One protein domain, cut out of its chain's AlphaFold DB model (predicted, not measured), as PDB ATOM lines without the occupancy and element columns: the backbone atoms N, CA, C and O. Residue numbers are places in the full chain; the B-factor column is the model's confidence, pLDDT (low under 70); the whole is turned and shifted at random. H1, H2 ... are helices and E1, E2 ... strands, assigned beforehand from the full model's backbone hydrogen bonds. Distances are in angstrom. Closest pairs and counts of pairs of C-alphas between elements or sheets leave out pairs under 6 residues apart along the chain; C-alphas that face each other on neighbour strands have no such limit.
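What this domain is: This is residues 236 to 299 of the 527 residues of the protein "LXG domain-containing protein" of Terribacillus saccharophilus (UniProt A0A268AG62). One strongly twisted sheet of five antiparallel strands makes the body, with four strands running back and forth as successive hairpins and a short strand, E1, added beside the last of them. One short helix, H1, only grazes the sheet; the stretch from E1 through H1 to E2 takes the chain from one edge strand of the sheet to the other. The printed part has 64 residues, with one named helix and five named strands in the order E1, H1, E2, E3, E4, E5; across the sheet the order is E1, E5, E4, E3, E2, and the class is mostly strand. The whole is compact, with a radius of gyration of the C-alphas of 11.2 A, and rounded, spanning 30 by 26 by 19 A.

Where its parts are: In the sheet, E2 is residues 252 to 258, 17.0 A from first to last C-alpha, and the longest strand by residues. E3 is residues 267 to 272, 15.7 A; E4 is residues 277 to 282, 16.8 A; E5 is residues 289 to 294, 15.7 A, ending with C-alpha 294 at (240.211, 203.071, 107.440). E1 is residues 238 to 240, 6.7 A, beginning with C-alpha 238 at (244.780, 205.890, 111.472). H1 is residues 242 to 246, 6.1 A, with C-alpha 242 at (238.100, 216.795, 114.809).

How they stand to each other: E2, E3, E4 and E5 form a meander, each strand the antiparallel neighbour of the one before. The hairpin of E2 and E3 has an angle of 156 degrees between directions, and N 256 and O 269 are within hydrogen-bond range at 2.8 A. In the hairpin of E3 and E4 the angle is 157 degrees, with N 270 and O 278 at 2.8 A. In the hairpin of E4 and E5 it is 153 degrees, with N 279 and O 292 at 2.8 A. E1 is antiparallel to E5 at 139 degrees, with N 240 and O 291 at 2.9 A. E1 and E2 are the edge strands and are apart, as are E2 and E5. From edge to edge the strands' lines turn by 113 degrees. H1 is on the sheet but only grazes it, with residues 242 to 245; the closest C-alphas of H1 and E5 are those of Arg 242 and Phe 291, 7.0 A apart. In H1 every O i to N i+4 pair is within hydrogen-bond range.

The domain as a whole: The two C-alphas farthest apart are those of Glu 250 and Asp 261, at 31.9 A. The printed part has no cut and no long link. The mean pLDDT of the printed part is 85.2; residues 260 to 264, between E2 and E3, residues 284 to 287, between E4 and E5, and residue 299 are under 70.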
ATOM      1  N   THR A 236     245.308 199.128 109.026       79.44
ATOM      2  CA  THR A 236     245.264 199.612 110.402       79.44
ATOM      3  C   THR A 236     244.579 200.974 110.416       79.44
ATOM      4  O   THR A 236     244.965 201.839 109.626       79.44
ATOM      5  N   PRO A 237     243.573 201.199 111.278       80.56
ATOM      6  CA  PRO A 237     242.957 202.510 111.390       80.56
ATOM      7  C   PRO A 237     243.967 203.581 111.812       80.56
ATOM      8  O   PRO A 237     244.797 203.353 112.695       80.56
ATOM      9  N   VAL A 238     243.892 204.754 111.183       85.69
ATOM     10  CA  VAL A 238     244.780 205.890 111.472       85.69
ATOM     11  C   VAL A 238     243.955 207.040 112.052       85.69
ATOM     12  O   VAL A 238     243.210 207.680 111.305       85.69
ATOM     13  N   PRO A 239     244.072 207.335 113.360       91.12
ATOM     14  CA  PRO A 239     243.290 208.385 114.005       91.12
ATOM     15  C   PRO A 239     243.547 209.780 113.425       91.12
ATOM     16  O   PRO A 239     244.683 210.151 113.101       91.12
ATOM     17  N   ILE A 240     242.489 210.587 113.364       91.62
ATOM     18  CA  ILE A 240     242.543 212.010 113.017       91.62
ATOM     19  C   ILE A 240     241.790 212.848 114.050       91.62
ATOM     20  O   ILE A 240     240.885 212.382 114.742       91.62
ATOM     21  N   THR A 241     242.179 214.111 114.172       91.50
ATOM     22  CA  THR A 241     241.504 215.052 115.066       91.50
ATOM     23  C   THR A 241     240.184 215.539 114.466       91.50
ATOM     24  O   THR A 241     239.941 215.426 113.264       91.50
ATOM     25  N   ARG A 242     239.327 216.146 115.295       87.25
ATOM     26  CA  ARG A 242     238.100 216.795 114.809       87.25
ATOM     27  C   ARG A 242     238.398 217.906 113.797       87.25
ATOM     28  O   ARG A 242     237.710 217.987 112.792       87.25
ATOM     29  N   ASP A 243     239.416 218.729 114.033       88.75
ATOM     30  CA  ASP A 243     239.768 219.820 113.112       88.75
ATOM     31  C   ASP A 243     240.264 219.277 111.764       88.75
ATOM     32  O   ASP A 243     239.939 219.812 110.707       88.75
ATOM     33  N   GLU A 244     241.024 218.179 111.802       93.31
ATOM     34  CA  GLU A 244     241.463 217.444 110.614       93.31
ATOM     35  C   GLU A 244     240.281 216.842 109.838       93.31
ATOM     36  O   GLU A 244     240.257 216.914 108.612       93.31
ATOM     37  N   PHE A 245     239.289 216.287 110.538       92.50
ATOM     38  CA  PHE A 245     238.049 215.792 109.941       92.50
ATOM     39  C   PHE A 245     237.233 216.915 109.288       92.50
ATOM     40  O   PHE A 245     236.811 216.796 108.138       92.50
ATOM     41  N   GLU A 246     237.044 218.028 109.996       92.19
ATOM     42  CA  GLU A 246     236.297 219.188 109.505       92.19
ATOM     43  C   GLU A 246     236.947 219.805 108.259       92.19
ATOM     44  O   GLU A 246     236.248 220.206 107.328       92.19
ATOM     45  N   ALA A 247     238.282 219.799 108.186       93.62
ATOM     46  CA  ALA A 247     239.030 220.249 107.014       93.62
ATOM     47  C   ALA A 247     238.788 219.395 105.753       93.62
ATOM     48  O   ALA A 247     239.095 219.847 104.652       93.62
ATOM     49  N   LEU A 248     238.240 218.181 105.886       95.38
ATOM     50  CA  LEU A 248     237.976 217.268 104.769       95.38
ATOM     51  C   LEU A 248     236.536 217.344 104.243       95.38
ATOM     52  O   LEU A 248     236.231 216.677 103.258       95.38
ATOM     53  N   ARG A 249     235.657 218.161 104.842       92.56
ATOM     54  CA  ARG A 249     234.226 218.204 104.481       92.56
ATOM     55  C   ARG A 249     233.941 218.532 103.021       92.56
ATOM     56  O   ARG A 249     232.984 218.004 102.464       92.56
ATOM     57  N   GLU A 250     234.764 219.364 102.390       93.75
ATOM     58  CA  GLU A 250     234.606 219.710 100.969       93.75
ATOM     59  C   GLU A 250     234.876 218.526 100.026       93.75
ATOM     60  O   GLU A 250     234.457 218.558  98.873       93.75
ATOM     61  N   HIS A 251     235.525 217.469 100.521       93.81
ATOM     62  CA  HIS A 251     235.873 216.268  99.761       93.81
ATOM     63  C   HIS A 251     234.891 215.109  99.971       93.81
ATOM     64  O   HIS A 251     235.117 214.021  99.447       93.81
ATOM     65  N   PHE A 252     233.821 215.293 100.750       96.12
ATOM     66  CA  PHE A 252     232.877 214.214 101.049       96.12
ATOM     67  C   PHE A 252     232.069 213.860  99.803       96.12
ATOM     68  O   PHE A 252     231.390 214.708  99.222       96.12
ATOM     69  N   LYS A 253     232.132 212.589  99.404       95.88
ATOM     70  CA  LYS A 253     231.459 212.077  98.208       95.88
ATOM     71  C   LYS A 253     230.256 211.205  98.546       95.88
ATOM     72  O   LYS A 253     229.212 211.359  97.920       95.88
ATOM     73  N   ASP A 254     230.412 210.287  99.495       94.38
ATOM     74  CA  ASP A 254     229.359 209.354  99.909       94.38
ATOM     75  C   ASP A 254     229.483 209.017 101.401       94.38
ATOM     76  O   ASP A 254     230.557 209.181 101.986       94.38
ATOM     77  N   SER A 255     228.398 208.546 102.012       94.69
ATOM     78  CA  SER A 255     228.364 208.135 103.415       94.69
ATOM     79  C   SER A 255     227.509 206.886 103.619       94.69
ATOM     80  O   SER A 255     226.423 206.746 103.052       94.69
ATOM     81  N   LYS A 256     227.982 205.978 104.474       92.19
ATOM     82  CA  LYS A 256     227.280 204.754 104.856       92.19
ATOM     83  C   LYS A 256     227.376 204.525 106.358       92.19
ATOM     84  O   LYS A 256     228.467 204.383 106.903       92.19
ATOM     85  N   ASN A 257     226.228 204.385 107.012       87.50
ATOM     86  CA  ASN A 257     226.180 203.939 108.400       87.50
ATOM     87  C   ASN A 257     226.366 202.424 108.482       87.50
ATOM     88  O   ASN A 257     225.694 201.661 107.779       87.50
ATOM     89  N   VAL A 258     227.275 202.004 109.356       82.62
ATOM     90  CA  VAL A 258     227.466 200.605 109.720       82.62
ATOM     91  C   VAL A 258     227.123 200.444 111.190       82.62
ATOM     92  O   VAL A 258     227.605 201.190 112.042       82.62
ATOM     93  N   GLU A 259     226.302 199.439 111.468       75.50
ATOM     94  CA  GLU A 259     225.997 198.962 112.808       75.50
ATOM     95  C   GLU A 259     226.304 197.467 112.852       75.50
ATOM     96  O   GLU A 259     225.906 196.707 111.966       75.50
ATOM     97  N   ASP A 260     227.038 197.056 113.876       63.62
ATOM     98  CA  ASP A 260     227.301 195.672 114.209       63.62
ATOM     99  C   ASP A 260     226.874 195.372 115.650       63.62
ATOM    100  O   ASP A 260     226.831 196.236 116.527       63.62
ATOM    101  N   ASP A 261     226.550 194.104 115.875       58.16
ATOM    102  CA  ASP A 261     226.023 193.541 117.116       58.16
ATOM    103  C   ASP A 261     226.984 193.622 118.318       58.16
ATOM    104  O   ASP A 261     226.553 193.544 119.468       58.16
ATOM    105  N   ARG A 262     228.283 193.797 118.063       60.31
ATOM    106  CA  ARG A 262     229.353 193.957 119.063       60.31
ATOM    107  C   ARG A 262     229.893 195.390 119.142       60.31
ATOM    108  O   ARG A 262     230.842 195.621 119.886       60.31
ATOM    109  N   PHE A 263     229.298 196.336 118.415       64.25
ATOM    110  CA  PHE A 263     229.684 197.747 118.343       64.25
ATOM    111  C   PHE A 263     231.129 198.026 117.874       64.25
ATOM    112  O   PHE A 263     231.613 199.146 118.018       64.25
ATOM    113  N   GLU A 264     231.838 197.049 117.303       66.69
ATOM    114  CA  GLU A 264     233.274 197.181 116.991       66.69
ATOM    115  C   GLU A 264     233.544 198.059 115.768       66.69
ATOM    116  O   GLU A 264     234.522 198.806 115.737       66.69
ATOM    117  N   TRP A 265     232.659 197.989 114.783       76.81
ATOM    118  CA  TRP A 265     232.704 198.660 113.491       76.81
ATOM    119  C   TRP A 265     231.662 199.766 113.383       76.81
ATOM    120  O   TRP A 265     231.558 200.387 112.327       76.81
ATOM    121  N   ASN A 266     230.918 200.043 114.457       78.94
ATOM    122  CA  ASN A 266     229.870 201.052 114.443       78.94
ATOM    123  C   ASN A 266     230.423 202.418 114.071       78.94
ATOM    124  O   ASN A 266     231.460 202.841 114.586       78.94
ATOM    125  N   GLY A 267     229.710 203.111 113.200       86.19
ATOM    126  CA  GLY A 267     230.062 204.461 112.806       86.19
ATOM    127  C   GLY A 267     229.518 204.828 111.441       86.19
ATOM    128  O   GLY A 267     229.030 203.989 110.680       86.19
ATOM    129  N   GLU A 268     229.641 206.110 111.146       91.62
ATOM    130  CA  GLU A 268     229.410 206.657 109.825       91.62
ATOM    131  C   GLU A 268     230.710 206.551 109.018       91.62
ATOM    132  O   GLU A 268     231.743 207.089 109.419       91.62
ATOM    133  N   TYR A 269     230.671 205.832 107.898       92.88
ATOM    134  CA  TYR A 269     231.798 205.670 106.986       92.88
ATOM    135  C   TYR A 269     231.631 206.624 105.816       92.88
ATOM    136  O   TYR A 269     230.745 206.447 104.983       92.88
ATOM    137  N   ILE A 270     232.510 207.612 105.744       96.56
ATOM    138  CA  ILE A 270     232.495 208.682 104.756       96.56
ATOM    139  C   ILE A 270     233.580 208.395 103.725       96.56
ATOM    140  O   ILE A 270     234.760 208.296 104.061       96.56
ATOM    141  N   THR A 271     233.183 208.274 102.463       95.75
ATOM    142  CA  THR A 271     234.104 208.116 101.335       95.75
ATOM    143  C   THR A 271     234.410 209.484 100.740       95.75
ATOM    144  O   THR A 271     233.494 210.244 100.415       95.75
ATOM    145  N   LEU A 272     235.697 209.795 100.590       95.12
ATOM    146  CA  LEU A 272     236.170 211.021  99.952       95.12
ATOM    147  C   LEU A 272     236.186 210.891  98.418       95.12
ATOM    148  O   LEU A 272     236.126 209.790  97.866       95.12
ATOM    149  N   ASP A 273     236.282 212.020  97.720       92.94
ATOM    150  CA  ASP A 273     236.410 212.092  96.257       92.94
ATOM    151  C   ASP A 273     237.584 211.263  95.697       92.94
ATOM    152  O   ASP A 273     237.431 210.609  94.662       92.94
ATOM    153  N   ASP A 274     238.698 211.217  96.427       87.25
ATOM    154  CA  ASP A 274     239.912 210.443  96.142       87.25
ATOM    155  C   ASP A 274     239.874 208.977  96.625       87.25
ATOM    156  O   ASP A 274     240.855 208.234  96.495       87.25
ATOM    157  N   GLY A 275     238.739 208.537  97.178       89.75
ATOM    158  CA  GLY A 275     238.496 207.160  97.606       89.75
ATOM    159  C   GLY A 275     239.073 206.784  98.973       89.75
ATOM    160  O   GLY A 275     238.968 205.620  99.364       89.75
ATOM    161  N   ARG A 276     239.682 207.715  99.723       93.69
ATOM    162  CA  ARG A 276     239.964 207.498 101.154       93.69
ATOM    163  C   ARG A 276     238.658 207.385 101.941       93.69
ATOM    164  O   ARG A 276     237.650 207.979 101.568       93.69
ATOM    165  N   ILE A 277     238.688 206.633 103.038       94.75
ATOM    166  CA  ILE A 277     237.501 206.350 103.848       94.75
ATOM    167  C   ILE A 277     237.776 206.791 105.277       94.75
ATOM    168  O   ILE A 277     238.794 206.412 105.856       94.75
ATOM    169  N   ILE A 278     236.872 207.589 105.835       95.81
ATOM    170  CA  ILE A 278     236.905 208.026 107.227       95.81
ATOM    171  C   ILE A 278     235.765 207.348 107.968       95.81
ATOM    172  O   ILE A 278     234.628 207.384 107.509       95.81
ATOM    173  N   ARG A 279     236.047 206.788 109.136       93.69
ATOM    174  CA  ARG A 279     235.034 206.337 110.083       93.69
ATOM    175  C   ARG A 279     234.871 207.378 111.185       93.69
ATOM    176  O   ARG A 279     235.836 207.711 111.870       93.69
ATOM    177  N   ALA A 280     233.646 207.857 111.377       91.44
ATOM    178  CA  ALA A 280     233.238 208.693 112.499       91.44
ATOM    179  C   ALA A 280     232.403 207.855 113.478       91.44
ATOM    180  O   ALA A 280     231.382 207.282 113.096       91.44
ATOM    181  N   TYR A 281     232.830 207.753 114.737       85.62
ATOM    182  CA  TYR A 281     232.198 206.862 115.715       85.62
ATOM    183  C   TYR A 281     232.224 207.435 117.133       85.62
ATOM    184  O   TYR A 281     233.018 208.318 117.453       85.62
ATOM    185  N   HIS A 282     231.348 206.928 117.999       79.38
ATOM    186  CA  HIS A 282     231.393 207.232 119.426       79.38
ATOM    187  C   HIS A 282     232.391 206.308 120.119       79.38
ATOM    188  O   HIS A 282     232.178 205.097 120.181       79.38
ATOM    189  N   ASP A 283     233.467 206.877 120.657       73.19
ATOM    190  CA  ASP A 283     234.410 206.125 121.476       73.19
ATOM    191  C   ASP A 283     233.754 205.768 122.817       73.19
ATOM    192  O   ASP A 283     233.308 206.632 123.576       73.19
ATOM    193  N   THR A 284     233.700 204.471 123.112       66.06
ATOM    194  CA  THR A 284     233.088 203.922 124.326       66.06
ATOM    195  C   THR A 284     233.861 204.286 125.591       66.06
ATOM    196  O   THR A 284     233.287 204.248 126.679       66.06
ATOM    197  N   THR A 285     235.134 204.678 125.461       68.31
ATOM    198  CA  THR A 285     235.987 205.069 126.590       68.31
ATOM    199  C   THR A 285     235.834 206.550 126.924       68.31
ATOM    200  O   THR A 285     235.592 206.900 128.079       68.31
ATOM    201  N   SER A 286     235.967 207.436 125.931       68.44
ATOM    202  CA  SER A 286     235.893 208.889 126.145       68.44
ATOM    203  C   SER A 286     234.479 209.472 126.061       68.44
ATOM    204  O   SER A 286     234.281 210.621 126.460       68.44
ATOM    205  N   LEU A 287     233.500 208.712 125.548       69.75
ATOM    206  CA  LEU A 287     232.143 209.173 125.213       69.75
ATOM    207  C   LEU A 287     232.124 210.363 124.233       69.75
ATOM    208  O   LEU A 287     231.126 211.080 124.130       69.75
ATOM    209  N   GLN A 288     233.222 210.591 123.507       78.38
ATOM    210  CA  GLN A 288     233.337 211.628 122.486       78.38
ATOM    211  C   GLN A 288     233.299 211.023 121.081       78.38
ATOM    212  O   GLN A 288     233.513 209.830 120.881       78.38
ATOM    213  N   MET A 289     233.004 211.868 120.091       83.81
ATOM    214  CA  MET A 289     233.186 211.498 118.687       83.81
ATOM    215  C   MET A 289     234.677 211.363 118.386       83.81
ATOM    216  O   MET A 289     235.432 212.315 118.598       83.81
ATOM    217  N   ALA A 290     235.056 210.209 117.857       85.31
ATOM    218  CA  ALA A 290     236.369 209.903 117.327       85.31
ATOM    219  C   ALA A 290     236.295 209.739 115.803       85.31
ATOM    220  O   ALA A 290     235.241 209.429 115.239       85.31
ATOM    221  N   PHE A 291     237.430 209.979 115.149       91.75
ATOM    222  CA  PHE A 291     237.562 209.953 113.700       91.75
ATOM    223  C   PHE A 291     238.844 209.215 113.329       91.75
ATOM    224  O   PHE A 291     239.901 209.468 113.908       91.75
ATOM    225  N   GLU A 292     238.768 208.325 112.350       90.19
ATOM    226  CA  GLU A 292     239.925 207.571 111.869       90.19
ATOM    227  C   GLU A 292     239.816 207.307 110.370       90.19
ATOM    228  O   GLU A 292     238.727 207.081 109.847       90.19
ATOM    229  N   PHE A 293     240.944 207.322 109.661       92.88
ATOM    230  CA  PHE A 293     241.003 206.736 108.328       92.88
ATOM    231  C   PHE A 293     241.005 205.210 108.432       92.88
ATOM    232  O   PHE A 293     241.667 204.653 109.306       92.88
ATOM    233  N   VAL A 294     240.318 204.538 107.510       86.88
ATOM    234  CA  VAL A 294     240.211 203.071 107.440       86.88
ATOM    235  C   VAL A 294     240.459 202.569 106.017       86.88
ATOM    236  O   VAL A 294     240.341 203.327 105.052       86.88
ATOM    237  N   SER A 295     240.801 201.285 105.864       83.75
ATOM    238  CA  SER A 295     241.072 200.703 104.541       83.75
ATOM    239  C   SER A 295     239.825 200.339 103.742       83.75
ATOM    240  O   SER A 295     239.862 200.369 102.514       83.75
ATOM    241  N   HIS A 296     238.726 199.990 104.411       86.56
ATOM    242  CA  HIS A 296     237.487 199.555 103.770       86.56
ATOM    243  C   HIS A 296     236.278 199.781 104.684       86.56
ATOM    244  O   HIS A 296     236.417 199.966 105.893       86.56
ATOM    245  N   ILE A 297     235.082 199.741 104.091       85.88
ATOM    246  CA  ILE A 297     233.822 199.667 104.835       85.88
ATOM    247  C   ILE A 297     233.512 198.181 105.063       85.88
ATOM    248  O   ILE A 297     233.413 197.450 104.075       85.88
ATOM    249  N   PRO A 298     233.350 197.713 106.310       79.38
ATOM    250  CA  PRO A 298     233.093 196.305 106.578       79.38
ATOM    251  C   PRO A 298     231.739 195.842 106.017       79.38
ATOM    252  O   PRO A 298     230.752 196.588 105.985       79.38
ATOM    253  N   GLU A 299     231.696 194.586 105.568       68.12
ATOM    254  CA  GLU A 299     230.452 193.896 105.216       68.12
ATOM    255  C   GLU A 299     229.664 193.540 106.486       68.12
ATOM    256  O   GLU A 299     230.230 193.414 107.577       68.12
TER     257      GLU A 299